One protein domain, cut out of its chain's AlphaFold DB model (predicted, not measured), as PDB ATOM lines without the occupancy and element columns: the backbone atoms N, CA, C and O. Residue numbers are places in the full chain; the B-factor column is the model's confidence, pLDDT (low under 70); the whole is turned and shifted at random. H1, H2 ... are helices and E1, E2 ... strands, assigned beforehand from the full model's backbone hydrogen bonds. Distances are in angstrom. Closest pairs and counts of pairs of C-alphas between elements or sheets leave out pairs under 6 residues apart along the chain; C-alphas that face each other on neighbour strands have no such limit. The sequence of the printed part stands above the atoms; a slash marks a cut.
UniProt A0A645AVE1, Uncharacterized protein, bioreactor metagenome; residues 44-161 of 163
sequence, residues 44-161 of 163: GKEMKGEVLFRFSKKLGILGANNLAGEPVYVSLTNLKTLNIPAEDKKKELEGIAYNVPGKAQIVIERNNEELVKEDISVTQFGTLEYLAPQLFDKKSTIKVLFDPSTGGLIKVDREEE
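Overview. This is residues 44 to 161 of the 163 residues of an uncharacterized protein of bioreactor metagenome (UniProt A0A645AVE1). A long hairpin, E4 and E5, runs through the middle of a rod, with E3, E1 and E2 added toward one end to make a twisted sheet. Beyond the other end of this sheet, the short H1 makes a turn and leads into a separate hairpin that folds back, E6 and E7, whose Leu 153 in E7 comes near Tyr 98 of E4, and residues 87 to 92 stick out as part of the long link from E3 to E4. The 118 printed residues hold seven named strands and one named helix, along the chain E1 E2 E3 E4 E5 H1 E6 E7, mostly strand. Both sheets are antiparallel, ordered E2 E1 E3 E4 E5 and E6 E7. The whole is extended, radius of gyration of the C-alphas 20.9 A, spanning 68 by 30 by 21 A.

Along the chain. E4 is residues 97 to 110, 40.1 A, and E5 is 113 to 130, 42.3 A, which bends by 53 degrees at 116. E3 is 70 to 78, 26.2 A; E1 is 47 to 56, from C-alpha 47 at (6.299, -4.649, -41.485); E2 is 60 to 62. H1 is 133 to 136, E6 140 to 146, and E7 153 to 160, ending at C-alpha 160 (-4.796, -4.034, 3.758).

Arrangement. E3, E4 and E5 form a meander, each strand the antiparallel neighbour of the one before. N 104 and O 120 of E4 and E5 are 2.8 A apart, N 75 and O 107 of E3 and E4 2.8 A, N 52 and O 72 of E1 and E3 2.9 A, N 56 and O 60 of E2 and E1 2.8 A, and N 143 and O 157 of E6 and E7 2.9 A, within hydrogen-bond range. The closest C-alphas of E4 and E7, Tyr 98 and Leu 153, are 6.6 A apart. H1, too short for an O i to N i+4 pair, is not on the five-stranded sheet.

Size, cuts and confidence. C-alphas 58 and 139, the farthest apart, are 68.0 A apart. The printed part has no cut; E3 to E4 is the long link. Mean pLDDT of the printed part is 72.8, with residues 80 to 95 among those under 70.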
ATOM      1  N   GLY A  44       3.445   0.582 -36.568       62.84
ATOM      2  CA  GLY A  44       1.984   0.682 -36.648       62.84
ATOM      3  C   GLY A  44       1.301  -0.629 -37.052       62.84
ATOM      4  O   GLY A  44       0.139  -0.842 -36.717       62.84
ATOM      5  N   LYS A  45       2.002  -1.497 -37.793       65.94
ATOM      6  CA  LYS A  45       1.536  -2.799 -38.304       65.94
ATOM      7  C   LYS A  45       2.723  -3.760 -38.428       65.94
ATOM      8  O   LYS A  45       3.865  -3.341 -38.264       65.94
ATOM      9  N   GLU A  46       2.459  -5.036 -38.721       72.00
ATOM     10  CA  GLU A  46       3.512  -5.949 -39.190       72.00
ATOM     11  C   GLU A  46       4.174  -5.343 -40.435       72.00
ATOM     12  O   GLU A  46       3.491  -4.987 -41.397       72.00
ATOM     13  N   MET A  47       5.497  -5.206 -40.396       76.25
ATOM     14  CA  MET A  47       6.299  -4.649 -41.485       76.25
ATOM     15  C   MET A  47       7.193  -5.771 -41.996       76.25
ATOM     16  O   MET A  47       7.860  -6.434 -41.207       76.25
ATOM     17  N   LYS A  48       7.193  -6.022 -43.303       79.00
ATOM     18  CA  LYS A  48       8.035  -7.054 -43.917       79.00
ATOM     19  C   LYS A  48       8.822  -6.426 -45.051       79.00
ATOM     20  O   LYS A  48       8.220  -5.973 -46.020       79.00
ATOM     21  N   GLY A  49      10.144  -6.404 -44.910       77.69
ATOM     22  CA  GLY A  49      11.048  -5.880 -45.930       77.69
ATOM     23  C   GLY A  49      10.923  -4.371 -46.153       77.69
ATOM     24  O   GLY A  49      11.033  -3.917 -47.291       77.69
ATOM     25  N   GLU A  50      10.674  -3.580 -45.105       82.06
ATOM     26  CA  GLU A  50      10.661  -2.121 -45.248       82.06
ATOM     27  C   GLU A  50      12.090  -1.572 -45.227       82.06
ATOM     28  O   GLU A  50      12.935  -2.040 -44.467       82.06
ATOM     29  N   VAL A  51      12.392  -0.588 -46.075       84.62
ATOM     30  CA  VAL A  51      13.737  -0.003 -46.133       84.62
ATOM     31  C   VAL A  51      13.918   0.937 -44.945       84.62
ATOM     32  O   VAL A  51      13.331   2.016 -44.918       84.62
ATOM     33  N   LEU A  52      14.764   0.555 -43.987       82.94
ATOM     34  CA  LEU A  52      15.046   1.379 -42.814       82.94
ATOM     35  C   LEU A  52      15.957   2.557 -43.171       82.94
ATOM     36  O   LEU A  52      15.665   3.718 -42.888       82.94
ATOM     37  N   PHE A  53      17.080   2.243 -43.807       85.94
ATOM     38  CA  PHE A  53      18.040   3.212 -44.313       85.94
ATOM     39  C   PHE A  53      18.819   2.599 -45.471       85.94
ATOM     40  O   PHE A  53      18.771   1.394 -45.719       85.94
ATOM     41  N   ARG A  54      19.550   3.440 -46.194       86.38
ATOM     42  CA  ARG A  54      20.481   3.001 -47.228       86.38
ATOM     43  C   ARG A  54      21.901   3.344 -46.830       86.38
ATOM     44  O   ARG A  54      22.144   4.422 -46.305       86.38
ATOM     45  N   PHE A  55      22.844   2.449 -47.077       84.62
ATOM     46  CA  PHE A  55      24.253   2.691 -46.790       84.62
ATOM     47  C   PHE A  55      25.039   2.882 -48.085       84.62
ATOM     48  O   PHE A  55      25.054   2.023 -48.964       84.62
ATOM     49  N   SER A  56      25.720   4.015 -48.206       83.94
ATOM     50  CA  SER A  56      26.611   4.328 -49.315       83.94
ATOM     51  C   SER A  56      28.043   4.426 -48.808       83.94
ATOM     52  O   SER A  56      28.326   5.183 -47.885       83.94
ATOM     53  N   LYS A  57      28.987   3.733 -49.453       79.31
ATOM     54  CA  LYS A  57      30.417   3.811 -49.088       79.31
ATOM     55  C   LYS A  57      30.988   5.233 -49.190       79.31
ATOM     56  O   LYS A  57      31.980   5.529 -48.541       79.31
ATOM     57  N   LYS A  58      30.381   6.089 -50.024       80.00
ATOM     58  CA  LYS A  58      30.822   7.475 -50.250       80.00
ATOM     59  C   LYS A  58      30.043   8.494 -49.421       80.00
ATOM     60  O   LYS A  58      30.633   9.455 -48.949       80.00
ATOM     61  N   LEU A  59      28.729   8.304 -49.282       77.06
ATOM     62  CA  LEU A  59      27.830   9.280 -48.650       77.06
ATOM     63  C   LEU A  59      27.422   8.897 -47.216       77.06
ATOM     64  O   LEU A  59      26.817   9.705 -46.521       77.06
ATOM     65  N   GLY A  60      27.753   7.684 -46.763       82.31
ATOM     66  CA  GLY A  60      27.390   7.170 -45.445       82.31
ATOM     67  C   GLY A  60      25.942   6.685 -45.373       82.31
ATOM     68  O   GLY A  60      25.437   6.057 -46.306       82.31
ATOM     69  N   ILE A  61      25.283   6.950 -44.243       82.31
ATOM     70  CA  ILE A  61      23.882   6.586 -44.012       82.31
ATOM     71  C   ILE A  61      22.975   7.588 -44.731       82.31
ATOM     72  O   ILE A  61      23.029   8.794 -44.505       82.31
ATOM     73  N   LEU A  62      22.124   7.060 -45.597       84.25
ATOM     74  CA  LEU A  62      21.145   7.767 -46.401       84.25
ATOM     75  C   LEU A  62      19.731   7.370 -45.966       84.25
ATOM     76  O   LEU A  62      19.488   6.245 -45.525       84.25
ATOM     77  N   GLY A  63      18.775   8.280 -46.140       80.88
ATOM     78  CA  GLY A  63      17.360   7.968 -45.931       80.88
ATOM     79  C   GLY A  63      16.831   6.951 -46.949       80.88
ATOM     80  O   GLY A  63      17.377   6.818 -48.047       80.88
ATOM     81  N   ALA A  64      15.727   6.280 -46.609       79.38
ATOM     82  CA  ALA A  64      15.100   5.238 -47.432       79.38
ATOM     83  C   ALA A  64      14.835   5.661 -48.895       79.38
ATOM     84  O   ALA A  64      14.970   4.854 -49.815       79.38
ATOM     85  N   ASN A  65      14.537   6.944 -49.127       79.44
ATOM     86  CA  ASN A  65      14.196   7.484 -50.448       79.44
ATOM     87  C   ASN A  65      15.403   7.719 -51.376       79.44
ATOM     88  O   ASN A  65      15.221   7.933 -52.573       79.44
ATOM     89  N   ASN A  66      16.638   7.703 -50.870       78.50
ATOM     90  CA  ASN A  66      17.812   8.024 -51.681       78.50
ATOM     91  C   ASN A  66      18.390   6.755 -52.329       78.50
ATOM     92  O   ASN A  66      18.812   5.845 -51.629       78.50
ATOM     93  N   LEU A  67      18.402   6.664 -53.662       79.69
ATOM     94  CA  LEU A  67      18.850   5.483 -54.429       79.69
ATOM     95  C   LEU A  67      20.374   5.298 -54.499       79.69
ATOM     96  O   LEU A  67      20.837   4.288 -55.018       79.69
ATOM     97  N   ALA A  68      21.164   6.222 -53.953       78.44
ATOM     98  CA  ALA A  68      22.625   6.194 -54.037       78.44
ATOM     99  C   ALA A  68      23.324   5.250 -53.025       78.44
ATOM    100  O   ALA A  68      24.522   5.410 -52.759       78.44
ATOM    101  N   GLY A  69      22.607   4.285 -52.437       80.75
ATOM    102  CA  GLY A  69      23.137   3.360 -51.430       80.75
ATOM    103  C   GLY A  69      22.414   2.013 -51.380       80.75
ATOM    104  O   GLY A  69      21.310   1.861 -51.899       80.75
ATOM    105  N   GLU A  70      23.054   1.043 -50.731       84.31
ATOM    106  CA  GLU A  70      22.533  -0.311 -50.520       84.31
ATOM    107  C   GLU A  70      21.415  -0.290 -49.467       84.31
ATOM    108  O   GLU A  70      21.635   0.261 -48.384       84.31
ATOM    109  N   PRO A  71      20.226  -0.853 -49.742       86.94
ATOM    110  CA  PRO A  71      19.132  -0.888 -48.776       86.94
ATOM    111  C   PRO A  71      19.425  -1.850 -47.627       86.94
ATOM    112  O   PRO A  71      19.841  -2.988 -47.833       86.94
ATOM    113  N   VAL A  72      19.166  -1.371 -46.414       86.25
ATOM    114  CA  VAL A  72      19.042  -2.189 -45.211       86.25
ATOM    115  C   VAL A  72      17.558  -2.319 -44.921       86.25
ATOM    116  O   VAL A  72      16.859  -1.310 -44.773       86.25
ATOM    117  N   TYR A  73      17.078  -3.554 -44.877       87.38
ATOM    118  CA  TYR A  73      15.677  -3.838 -44.636       87.38
ATOM    119  C   TYR A  73      15.445  -4.139 -43.162       87.38
ATOM    120  O   TYR A  73      16.301  -4.687 -42.469       87.38
ATOM    121  N   VAL A  74      14.264  -3.760 -42.695       86.50
ATOM    122  CA  VAL A  74      13.743  -4.119 -41.387       86.50
ATOM    123  C   VAL A  74      12.441  -4.881 -41.576       86.50
ATOM    124  O   VAL A  74      11.546  -4.481 -42.325       86.50
ATOM    125  N   SER A  75      12.349  -5.999 -40.877       84.88
ATOM    126  CA  SER A  75      11.162  -6.827 -40.797       84.88
ATOM    127  C   SER A  75      10.765  -6.943 -39.333       84.88
ATOM    128  O   SER A  75      11.554  -7.363 -38.492       84.88
ATOM    129  N   LEU A  76       9.535  -6.554 -39.022       84.38
ATOM    130  CA  LEU A  76       8.939  -6.665 -37.703       84.38
ATOM    131  C   LEU A  76       7.773  -7.647 -37.771       84.38
ATOM    132  O   LEU A  76       6.717  -7.349 -38.335       84.38
ATOM    133  N   THR A  77       7.979  -8.818 -37.178       81.81
ATOM    134  CA  THR A  77       6.993  -9.898 -37.147       81.81
ATOM    135  C   THR A  77       6.371  -9.974 -35.764       81.81
ATOM    136  O   THR A  77       7.073 -10.165 -34.775       81.81
ATOM    137  N   ASN A  78       5.050  -9.846 -35.672       76.69
ATOM    138  CA  ASN A  78       4.346 -10.070 -34.415       76.69
ATOM    139  C   ASN A  78       4.370 -11.573 -34.093       76.69
ATOM    140  O   ASN A  78       3.873 -12.385 -34.874       76.69
ATOM    141  N   LEU A  79       4.921 -11.948 -32.936       72.12
ATOM    142  CA  LEU A  79       4.973 -13.343 -32.489       72.12
ATOM    143  C   LEU A  79       3.636 -13.832 -31.913       72.12
ATOM    144  O   LEU A  79       3.594 -14.922 -31.351       72.12
ATOM    145  N   LYS A  80       2.553 -13.051 -32.070       62.91
ATOM    146  CA  LYS A  80       1.174 -13.350 -31.659       62.91
ATOM    147  C   LYS A  80       1.156 -14.168 -30.377       62.91
ATOM    148  O   LYS A  80       0.748 -15.327 -30.358       62.91
ATOM    149  N   THR A  81       1.563 -13.543 -29.279       50.41
ATOM    150  CA  THR A  81       1.155 -13.997 -27.951       50.41
ATOM    151  C   THR A  81      -0.347 -13.757 -27.814       50.41
ATOM    152  O   THR A  81      -0.781 -12.801 -27.186       50.41
ATOM    153  N   LEU A  82      -1.146 -14.596 -28.472       45.84
ATOM    154  CA  LEU A  82      -2.582 -14.683 -28.284       45.84
ATOM    155  C   LEU A  82      -2.883 -16.051 -27.695       45.84
ATOM    156  O   LEU A  82      -2.935 -17.055 -28.397       45.84
ATOM    157  N   ASN A  83      -3.140 -16.053 -26.394       38.66
ATOM    158  CA  ASN A  83      -4.222 -16.872 -25.887       38.66
ATOM    159  C   ASN A  83      -4.951 -16.101 -24.790       38.66
ATOM    160  O   ASN A  83      -4.874 -16.445 -23.617       38.66
ATOM    161  N   ILE A  84      -5.626 -15.020 -25.175       45.78
ATOM    162  CA  ILE A  84      -6.696 -14.456 -24.354       45.78
ATOM    163  C   ILE A  84      -7.861 -14.224 -25.317       45.78
ATOM    164  O   ILE A  84      -7.662 -13.584 -26.355       45.78
ATOM    165  N   PRO A  85      -9.018 -14.865 -25.083       41.38
ATOM    166  CA  PRO A  85     -10.099 -14.904 -26.050       41.38
ATOM    167  C   PRO A  85     -10.586 -13.487 -26.337       41.38
ATOM    168  O   PRO A  85     -10.756 -12.678 -25.427       41.38
ATOM    169  N   ALA A  86     -10.830 -13.218 -27.618       42.03
ATOM    170  CA  ALA A  86     -11.577 -12.060 -28.063       42.03
ATOM    171  C   ALA A  86     -12.999 -12.136 -27.481       42.03
ATOM    172  O   ALA A  86     -13.911 -12.658 -28.116       42.03
ATOM    173  N   GLU A  87     -13.206 -11.643 -26.260       39.38
ATOM    174  CA  GLU A  87     -14.526 -11.147 -25.893       39.38
ATOM    175  C   GLU A  87     -14.683  -9.774 -26.541       39.38
ATOM    176  O   GLU A  87     -14.416  -8.723 -25.961       39.38
ATOM    177  N   ASP A  88     -15.167  -9.820 -27.783       42.16
ATOM    178  CA  ASP A  88     -16.169  -8.883 -28.266       42.16
ATOM    179  C   ASP A  88     -17.208  -8.675 -27.167       42.16
ATOM    180  O   ASP A  88     -18.152  -9.448 -27.015       42.16
ATOM    181  N   LYS A  89     -17.008  -7.647 -26.353       40.31
ATOM    182  CA  LYS A  89     -18.054  -6.999 -25.577       40.31
ATOM    183  C   LYS A  89     -17.506  -5.667 -25.116       40.31
ATOM    184  O   LYS A  89     -16.694  -5.584 -24.202       40.31
ATOM    185  N   LYS A  90     -18.060  -4.621 -25.723       45.34
ATOM    186  CA  LYS A  90     -18.395  -3.370 -25.044       45.34
ATOM    187  C   LYS A  90     -19.058  -3.697 -23.697       45.34
ATOM    188  O   LYS A  90     -20.279  -3.728 -23.593       45.34
ATOM    189  N   LYS A  91     -18.272  -4.022 -22.681       44.25
ATOM    190  CA  LYS A  91     -18.670  -3.823 -21.302       44.25
ATOM    191  C   LYS A  91     -18.005  -2.521 -20.927       44.25
ATOM    192  O   LYS A  91     -16.782  -2.426 -20.910       44.25
ATOM    193  N   GLU A  92     -18.833  -1.516 -20.711       49.09
ATOM    194  CA  GLU A  92     -18.486  -0.353 -19.914       49.09
ATOM    195  C   GLU A  92     -18.032  -0.889 -18.548       49.09
ATOM    196  O   GLU A  92     -18.832  -1.131 -17.652       49.09
ATOM    197  N   LEU A  93     -16.756  -1.249 -18.441       50.59
ATOM    198  CA  LEU A  93     -16.141  -1.706 -17.207       50.59
ATOM    199  C   LEU A  93     -15.483  -0.476 -16.613       50.59
ATOM    200  O   LEU A  93     -14.384  -0.097 -17.010       50.59
ATOM    201  N   GLU A  94     -16.206   0.178 -15.710       52.75
ATOM    202  CA  GLU A  94     -15.648   1.172 -14.799       52.75
ATOM    203  C   GLU A  94     -14.376   0.584 -14.162       52.75
ATOM    204  O   GLU A  94     -14.443  -0.349 -13.368       52.75
ATOM    205  N   GLY A  95     -13.197   1.054 -14.571       64.31
ATOM    206  CA  GLY A  95     -11.919   0.473 -14.167       64.31
ATOM    207  C   GLY A  95     -10.731   1.180 -14.816       64.31
ATOM    208  O   GLY A  95     -10.892   1.979 -15.740       64.31
ATOM    209  N   ILE A  96      -9.520   0.906 -14.323       71.56
ATOM    210  CA  ILE A  96      -8.288   1.471 -14.892       71.56
ATOM    211  C   ILE A  96      -7.856   0.609 -16.080       71.56
ATOM    212  O   ILE A  96      -7.578  -0.581 -15.914       71.56
ATOM    213  N   ALA A  97      -7.805   1.213 -17.267       75.75
ATOM    214  CA  ALA A  97      -7.325   0.565 -18.482       75.75
ATOM    215  C   ALA A  97      -5.787   0.516 -18.505       75.75
ATOM    216  O   ALA A  97      -5.133   1.522 -18.225       75.75
ATOM    217  N   TYR A  98      -5.217  -0.634 -18.861       75.38
ATOM    218  CA  TYR A  98      -3.779  -0.830 -19.037       75.38
ATOM    219  C   TYR A  98      -3.478  -1.602 -20.319       75.38
ATOM    220  O   TYR A  98      -4.302  -2.370 -20.817       75.38
ATOM    221  N   ASN A  99      -2.286  -1.385 -20.872       75.69
ATOM    222  CA  ASN A  99      -1.866  -2.062 -22.092       75.69
ATOM    223  C   ASN A  99      -1.121  -3.339 -21.727       75.69
ATOM    224  O   ASN A  99      -0.235  -3.317 -20.880       75.69
ATOM    225  N   VAL A 100      -1.418  -4.444 -22.397       76.19
ATOM    226  CA  VAL A 100      -0.605  -5.659 -22.324       76.19
ATOM    227  C   VAL A 100       0.266  -5.709 -23.573       76.19
ATOM    228  O   VAL A 100      -0.265  -6.023 -24.635       76.19
ATOM    229  N   PRO A 101       1.569  -5.370 -23.509       75.44
ATOM    230  CA  PRO A 101       2.424  -5.353 -24.693       75.44
ATOM    231  C   PRO A 101       2.566  -6.748 -25.314       75.44
ATOM    232  O   PRO A 101       2.794  -7.737 -24.618       75.44
ATOM    233  N   GLY A 102       2.457  -6.820 -26.642       75.81
ATOM    234  CA  GLY A 102       2.675  -8.050 -27.402       75.81
ATOM    235  C   GLY A 102       4.162  -8.307 -27.646       75.81
ATOM    236  O   GLY A 102       4.963  -7.373 -27.674       75.81
ATOM    237  N   LYS A 103       4.549  -9.568 -27.855       81.12
ATOM    238  CA  LYS A 103       5.913  -9.907 -28.290       81.12
ATOM    239  C   LYS A 103       6.037  -9.796 -29.807       81.12
ATOM    240  O   LYS A 103       5.206 -10.333 -30.539       81.12
ATOM    241  N   ALA A 104       7.094  -9.158 -30.286       81.31
ATOM    242  CA  ALA A 104       7.440  -9.087 -31.697       81.31
ATOM    243  C   ALA A 104       8.921  -9.380 -31.905       81.31
ATOM    244  O   ALA A 104       9.749  -9.076 -31.061       81.31
ATOM    245  N   GLN A 105       9.246  -9.953 -33.051       84.50
ATOM    246  CA  GLN A 105      10.611 -10.194 -33.474       84.50
ATOM    247  C   GLN A 105      11.005  -9.143 -34.505       84.50
ATOM    248  O   GLN A 105      10.320  -8.984 -35.521       84.50
ATOM    249  N   ILE A 106      12.101  -8.437 -34.240       85.31
ATOM    250  CA  ILE A 106      12.732  -7.525 -35.189       85.31
ATOM    251  C   ILE A 106      13.896  -8.240 -35.874       85.31
ATOM    252  O   ILE A 106      14.764  -8.816 -35.223       85.31
ATOM    253  N   VAL A 107      13.900  -8.200 -37.201       87.31
ATOM    254  CA  VAL A 107      14.973  -8.712 -38.052       87.31
ATOM    255  C   VAL A 107      15.466  -7.564 -38.916       87.31
ATOM    256  O   VAL A 107      14.675  -6.922 -39.606       87.31
ATOM    257  N   ILE A 108      16.765  -7.291 -38.867       87.81
ATOM    258  CA  ILE A 108      17.427  -6.319 -39.735       87.81
ATOM    259  C   ILE A 108      18.336  -7.095 -40.672       87.81
ATOM    260  O   ILE A 108      19.213  -7.829 -40.220       87.81
ATOM    261  N   GLU A 109      18.145  -6.911 -41.969       87.44
ATOM    262  CA  GLU A 109      18.876  -7.625 -43.010       87.44
ATOM    263  C   GLU A 109      19.539  -6.651 -43.989       87.44
ATOM    264  O   GLU A 109      19.015  -5.580 -44.315       87.44
ATOM    265  N   ARG A 110      20.720  -7.023 -44.479       85.62
ATOM    266  CA  ARG A 110      21.459  -6.283 -45.503       85.62
ATOM    267  C   ARG A 110      22.029  -7.273 -46.506       85.62
ATOM    268  O   ARG A 110      22.730  -8.191 -46.113       85.62
ATOM    269  N   ASN A 111      21.775  -7.060 -47.798       82.69
ATOM    270  CA  ASN A 111      22.278  -7.931 -48.874       82.69
ATOM    271  C   ASN A 111      22.003  -9.431 -48.625       82.69
ATOM    272  O   ASN A 111      22.881 -10.259 -48.845       82.69
ATOM    273  N   ASN A 112      20.792  -9.770 -48.163       80.25
ATOM    274  CA  ASN A 112      20.368 -11.131 -47.801       80.25
ATOM    275  C   ASN A 112      21.092 -11.756 -46.590       80.25
ATOM    276  O   ASN A 112      20.909 -12.943 -46.327       80.25
ATOM    277  N   GLU A 113      21.866 -10.980 -45.831       85.88
ATOM    278  CA  GLU A 113      22.433 -11.401 -44.548       85.88
ATOM    279  C   GLU A 113      21.645 -10.780 -43.387       85.88
ATOM    280  O   GLU A 113      21.433  -9.564 -43.344       85.88
ATOM    281  N   GLU A 114      21.217 -11.611 -42.433       86.12
ATOM    282  CA  GLU A 114      20.602 -11.159 -41.182       86.12
ATOM    283  C   GLU A 114      21.689 -10.554 -40.278       86.12
ATOM    284  O   GLU A 114      22.575 -11.253 -39.791       86.12
ATOM    285  N   LEU A 115      21.633  -9.240 -40.055       84.69
ATOM    286  CA  LEU A 115      22.571  -8.528 -39.184       84.69
ATOM    287  C   LEU A 115      22.146  -8.599 -37.719       84.69
ATOM    288  O   LEU A 115      22.986  -8.713 -36.829       84.69
ATOM    289  N   VAL A 116      20.843  -8.466 -37.470       85.69
ATOM    290  CA  VAL A 116      20.270  -8.416 -36.123       85.69
ATOM    291  C   VAL A 116      18.957  -9.175 -36.116       85.69
ATOM    292  O   VAL A 116      18.126  -8.985 -37.004       85.69
ATOM    293  N   LYS A 117      18.766  -9.990 -35.081       87.38
ATOM    294  CA  LYS A 117      17.521 -10.691 -34.796       87.38
ATOM    295  C   LYS A 117      17.278 -10.669 -33.297       87.38
ATOM    296  O   LYS A 117      17.991 -11.338 -32.554       87.38
ATOM    297  N   GLU A 118      16.292  -9.896 -32.868       83.50
ATOM    298  CA  GLU A 118      15.948  -9.760 -31.452       83.50
ATOM    299  C   GLU A 118      14.440  -9.810 -31.232       83.50
ATOM    300  O   GLU A 118      13.648  -9.426 -32.094       83.50
ATOM    301  N   ASP A 119      14.050 -10.270 -30.047       83.00
ATOM    302  CA  ASP A 119      12.661 -10.286 -29.608       83.00
ATOM    303  C   ASP A 119      12.413  -9.077 -28.697       83.00
ATOM    304  O   ASP A 119      13.061  -8.905 -27.665       83.00
ATOM    305  N   ILE A 120      11.456  -8.239 -29.080       81.94
ATOM    306  CA  ILE A 120      11.089  -6.997 -28.405       81.94
ATOM    307  C   ILE A 120       9.609  -6.999 -28.013       81.94
ATOM    308  O   ILE A 120       8.752  -7.558 -28.697       81.94
ATOM    309  N   SER A 121       9.285  -6.335 -26.907       76.38
ATOM    310  CA  SER A 121       7.898  -6.116 -26.485       76.38
ATOM    311  C   SER A 121       7.369  -4.821 -27.103       76.38
ATOM    312  O   SER A 121       7.934  -3.752 -26.883       76.38
ATOM    313  N   VAL A 122       6.284  -4.906 -27.871       78.19
ATOM    314  CA  VAL A 122       5.699  -3.792 -28.627       78.19
ATOM    315  C   VAL A 122       4.234  -3.628 -28.233       78.19
ATOM    316  O   VAL A 122       3.421  -4.546 -28.348       78.19
ATOM    317  N   THR A 123       3.880  -2.431 -27.772       76.00
ATOM    318  CA  THR A 123       2.546  -2.121 -27.235       76.00
ATOM    319  C   THR A 123       1.458  -2.146 -28.296       76.00
ATOM    320  O   THR A 123       0.350  -2.590 -28.021       76.00
ATOM    321  N   GLN A 124       1.781  -1.739 -29.525       73.62
ATOM    322  CA  GLN A 124       0.859  -1.696 -30.662       73.62
ATOM    323  C   GLN A 124       0.369  -3.085 -31.094       73.62
ATOM    324  O   GLN A 124      -0.669  -3.197 -31.740       73.62
ATOM    325  N   PHE A 125       1.107  -4.138 -30.740       73.06
ATOM    326  CA  PHE A 125       0.714  -5.532 -30.968       73.06
ATOM    327  C   PHE A 125      -0.006  -6.168 -29.777       73.06
ATOM    328  O   PHE A 125      -0.372  -7.341 -29.840       73.06
ATOM    329  N   GLY A 126      -0.160  -5.409 -28.698       72.62
ATOM    330  CA  GLY A 126      -0.826  -5.806 -27.475       72.62
ATOM    331  C   GLY A 126      -2.343  -5.654 -27.502       72.62
ATOM    332  O   GLY A 126      -2.942  -5.292 -28.516       72.62
ATOM    333  N   THR A 127      -2.961  -5.885 -26.348       71.88
ATOM    334  CA  THR A 127      -4.389  -5.641 -26.102       71.88
ATOM    335  C   THR A 127      -4.581  -4.682 -24.934       71.88
ATOM    336  O   THR A 127      -3.727  -4.575 -24.055       71.88
ATOM    337  N   LEU A 128      -5.712  -3.980 -24.927       74.69
ATOM    338  CA  LEU A 128      -6.140  -3.166 -23.794       74.69
ATOM    339  C   LEU A 128      -6.909  -4.058 -22.812       74.69
ATOM    340  O   LEU A 128      -7.911  -4.663 -23.196       74.69
ATOM    341  N   GLU A 129      -6.454  -4.133 -21.568       70.56
ATOM    342  CA  GLU A 129      -7.155  -4.813 -20.477       70.56
ATOM    343  C   GLU A 129      -7.609  -3.810 -19.416       70.56
ATOM    344  O   GLU A 129      -7.100  -2.694 -19.319       70.56
ATOM    345  N   TYR A 130      -8.599  -4.205 -18.619       71.50
ATOM    346  CA  TYR A 130      -9.177  -3.369 -17.574       71.50
ATOM    347  C   TYR A 130      -8.996  -4.045 -16.220       71.50
ATOM    348  O   TYR A 130      -9.353  -5.211 -16.041       71.50
ATOM    349  N   LEU A 131      -8.477  -3.297 -15.247       72.12
ATOM    350  CA  LEU A 131      -8.481  -3.727 -13.852       72.12
ATOM    351  C   LEU A 131      -9.923  -3.811 -13.349       72.12
ATOM    352  O   LEU A 131     -10.706  -2.876 -13.521       72.12
ATOM    353  N   ALA A 132     -10.262  -4.930 -12.706       70.56
ATOM    354  CA  ALA A 132     -11.604  -5.156 -12.194       70.56
ATOM    355  C   ALA A 132     -11.977  -4.100 -11.127       70.56
ATOM    356  O   ALA A 132     -11.212  -3.916 -10.176       70.56
ATOM    357  N   PRO A 133     -13.162  -3.461 -11.205       66.12
ATOM    358  CA  PRO A 133     -13.599  -2.442 -10.239       66.12
ATOM    359  C   PRO A 133     -13.633  -2.933  -8.786       66.12
ATOM    360  O   PRO A 133     -13.458  -2.150  -7.860       66.12
ATOM    361  N   GLN A 134     -13.795  -4.243  -8.590       64.56
ATOM    362  CA  GLN A 134     -13.795  -4.922  -7.288       64.56
ATOM    363  C   GLN A 134     -12.472  -4.778  -6.523       64.56
ATOM    364  O   GLN A 134     -12.434  -4.968  -5.311       64.56
ATOM    365  N   LEU A 135     -11.379  -4.458  -7.220       64.94
ATOM    366  CA  LEU A 135     -10.096  -4.173  -6.590       64.94
ATOM    367  C   LEU A 135     -10.138  -2.817  -5.858       64.94
ATOM    368  O   LEU A 135      -9.560  -2.683  -4.786       64.94
ATOM    369  N   PHE A 136     -10.898  -1.836  -6.348       66.62
ATOM    370  CA  PHE A 136     -10.973  -0.483  -5.777       66.62
ATOM    371  C   PHE A 136     -12.014  -0.349  -4.654       66.62
ATOM    372  O   PHE A 136     -12.687   0.674  -4.521       66.62
ATOM    373  N   ASP A 137     -12.158  -1.389  -3.837       67.25
ATOM    374  CA  ASP A 137     -13.083  -1.384  -2.709       67.25
ATOM    375  C   ASP A 137     -12.555  -0.511  -1.555       67.25
ATOM    376  O   ASP A 137     -11.355  -0.481  -1.275       67.25
ATOM    377  N   LYS A 138     -13.454   0.165  -0.822       64.06
ATOM    378  CA  LYS A 138     -13.134   1.212   0.186       64.06
ATOM    379  C   LYS A 138     -12.256   0.771   1.376       64.06
ATOM    380  O   LYS A 138     -11.988   1.585   2.253       64.06
ATOM    381  N   LYS A 139     -11.868  -0.505   1.457       62.81
ATOM    382  CA  LYS A 139     -11.120  -1.109   2.576       62.81
ATOM    383  C   LYS A 139      -9.651  -1.406   2.269       62.81
ATOM    384  O   LYS A 139      -8.952  -1.891   3.151       62.81
ATOM    385  N   SER A 140      -9.190  -1.189   1.039       63.03
ATOM    386  CA  SER A 140      -7.798  -1.465   0.680       63.03
ATOM    387  C   SER A 140      -7.217  -0.369  -0.196       63.03
ATOM    388  O   SER A 140      -7.846   0.049  -1.166       63.03
ATOM    389  N   THR A 141      -5.991   0.047   0.117       69.06
ATOM    390  CA  THR A 141      -5.220   0.935  -0.755       69.06
ATOM    391  C   THR A 141      -4.468   0.072  -1.755       69.06
ATOM    392  O   THR A 141      -3.655  -0.772  -1.375       69.06
ATOM    393  N   ILE A 142      -4.748   0.267  -3.043       72.25
ATOM    394  CA  ILE A 142      -4.052  -0.435  -4.122       72.25
ATOM    395  C   ILE A 142      -3.053   0.507  -4.775       72.25
ATOM    396  O   ILE A 142      -3.407   1.598  -5.220       72.25
ATOM    397  N   LYS A 143      -1.803   0.057  -4.861       75.44
ATOM    398  CA  LYS A 143      -0.734   0.721  -5.605       75.44
ATOM    399  C   LYS A 143      -0.478  -0.087  -6.870       75.44
ATOM    400  O   LYS A 143      -0.077  -1.246  -6.797       75.44
ATOM    401  N   VAL A 144      -0.729   0.521  -8.026       75.88
ATOM    402  CA  VAL A 144      -0.441  -0.090  -9.328       75.88
ATOM    403  C   VAL A 144       0.765   0.607  -9.935       75.88
ATOM    404  O   VAL A 144       0.801   1.834 -10.014       75.88
ATOM    405  N   LEU A 145       1.753  -0.178 -10.351       77.12
ATOM    406  CA  LEU A 145       2.963   0.311 -10.993       77.12
ATOM    407  C   LEU A 145       2.910  -0.056 -12.473       77.12
ATOM    408  O   LEU A 145       2.885  -1.236 -12.830       77.12
ATOM    409  N   PHE A 146       2.870   0.973 -13.315       77.75
ATOM    410  CA  PHE A 146       2.863   0.842 -14.766       77.75
ATOM    411  C   PHE A 146       4.250   1.116 -15.341       77.75
ATOM    412  O   PHE A 146       4.985   1.971 -14.844       77.75
ATOM    413  N   ASP A 147       4.588   0.412 -16.413       76.81
ATOM    414  CA  ASP A 147       5.772   0.693 -17.213       76.81
ATOM    415  C   ASP A 147       5.547   1.973 -18.042       76.81
ATOM    416  O   ASP A 147       4.615   2.010 -18.849       76.81
ATOM    417  N   PRO A 148       6.384   3.018 -17.910       74.00
ATOM    418  CA  PRO A 148       6.250   4.240 -18.704       74.00
ATOM    419  C   PRO A 148       6.515   4.036 -20.204       74.00
ATOM    420  O   PRO A 148       6.059   4.840 -21.015       74.00
ATOM    421  N   SER A 149       7.246   2.985 -20.590       67.69
ATOM    422  CA  SER A 149       7.613   2.717 -21.985       67.69
ATOM    423  C   SER A 149       6.561   1.874 -22.694       67.69
ATOM    424  O   SER A 149       6.265   2.103 -23.868       67.69
ATOM    425  N   THR A 150       5.991   0.894 -21.987       68.50
ATOM    426  CA  THR A 150       5.039  -0.058 -22.572       68.50
ATOM    427  C   THR A 150       3.586   0.144 -22.122       68.50
ATOM    428  O   THR A 150       2.664  -0.429 -22.697       68.50
ATOM    429  N   GLY A 151       3.333   0.949 -21.090       65.94
ATOM    430  CA  GLY A 151       2.014   1.017 -20.448       65.94
ATOM    431  C   GLY A 151       1.577  -0.314 -19.819       65.94
ATOM    432  O   GLY A 151       0.407  -0.459 -19.464       65.94
ATOM    433  N   GLY A 152       2.512  -1.268 -19.715       71.38
ATOM    434  CA  GLY A 152       2.358  -2.579 -19.104       71.38
ATOM    435  C   GLY A 152       2.117  -2.485 -17.611       71.38
ATOM    436  O   GLY A 152       2.716  -1.649 -16.934       71.38
ATOM    437  N   LEU A 153       1.278  -3.368 -17.077       74.75
ATOM    438  CA  LEU A 153       1.169  -3.539 -15.635       74.75
ATOM    439  C   LEU A 153       2.404  -4.304 -15.136       74.75
ATOM    440  O   LEU A 153       2.613  -5.456 -15.508       74.75
ATOM    441  N   ILE A 154       3.224  -3.662 -14.298       74.44
ATOM    442  CA  ILE A 154       4.418  -4.279 -13.698       74.44
ATOM    443  C   ILE A 154       4.049  -4.942 -12.375       74.44
ATOM    444  O   ILE A 154       4.440  -6.078 -12.110       74.44
ATOM    445  N   LYS A 155       3.323  -4.220 -11.515       72.50
ATOM    446  CA  LYS A 155       3.042  -4.676 -10.152       72.50
ATOM    447  C   LYS A 155       1.719  -4.132  -9.634       72.50
ATOM    448  O   LYS A 155       1.389  -2.973  -9.876       72.50
ATOM    449  N   VAL A 156       1.005  -4.962  -8.879       75.38
ATOM    450  CA  VAL A 156      -0.129  -4.551  -8.045       75.38
ATOM    451  C   VAL A 156       0.217  -4.894  -6.603       75.38
ATOM    452  O   VAL A 156       0.371  -6.066  -6.274       75.38
ATOM    453  N   ASP A 157       0.341  -3.879  -5.755       75.94
ATOM    454  CA  ASP A 157       0.470  -4.045  -4.310       75.94
ATOM    455  C   ASP A 157      -0.862  -3.682  -3.647       75.94
ATOM    456  O   ASP A 157      -1.446  -2.631  -3.926       75.94
ATOM    457  N   ARG A 158      -1.345  -4.561  -2.764       72.62
ATOM    458  CA  ARG A 158      -2.532  -4.330  -1.941       72.62
ATOM    459  C   ARG A 158      -2.088  -4.151  -0.497       72.62
ATOM    460  O   ARG A 158      -1.642  -5.106   0.130       72.62
ATOM    461  N   GLU A 159      -2.222  -2.938   0.020       67.19
ATOM    462  CA  GLU A 159      -2.099  -2.680   1.453       67.19
ATOM    463  C   GLU A 159      -3.493  -2.845   2.068       67.19
ATOM    464  O   GLU A 159      -4.409  -2.052   1.816       67.19
ATOM    465  N   GLU A 160      -3.677  -3.927   2.826       56.56
ATOM    466  CA  GLU A 160      -4.796  -4.034   3.758       56.56
ATOM    467  C   GLU A 160      -4.445  -3.206   4.995       56.56
ATOM    468  O   GLU A 160      -3.398  -3.419   5.607       56.56
ATOM    469  N   GLU A 161      -5.301  -2.248   5.360       51.19
ATOM    470  CA  GLU A 161      -5.219  -1.620   6.676       51.19
ATOM    471  C   GLU A 161      -5.495  -2.708   7.720       51.19
ATOM    472  O   GLU A 161      -6.642  -3.066   7.999       51.19
TER     473      GLU A 161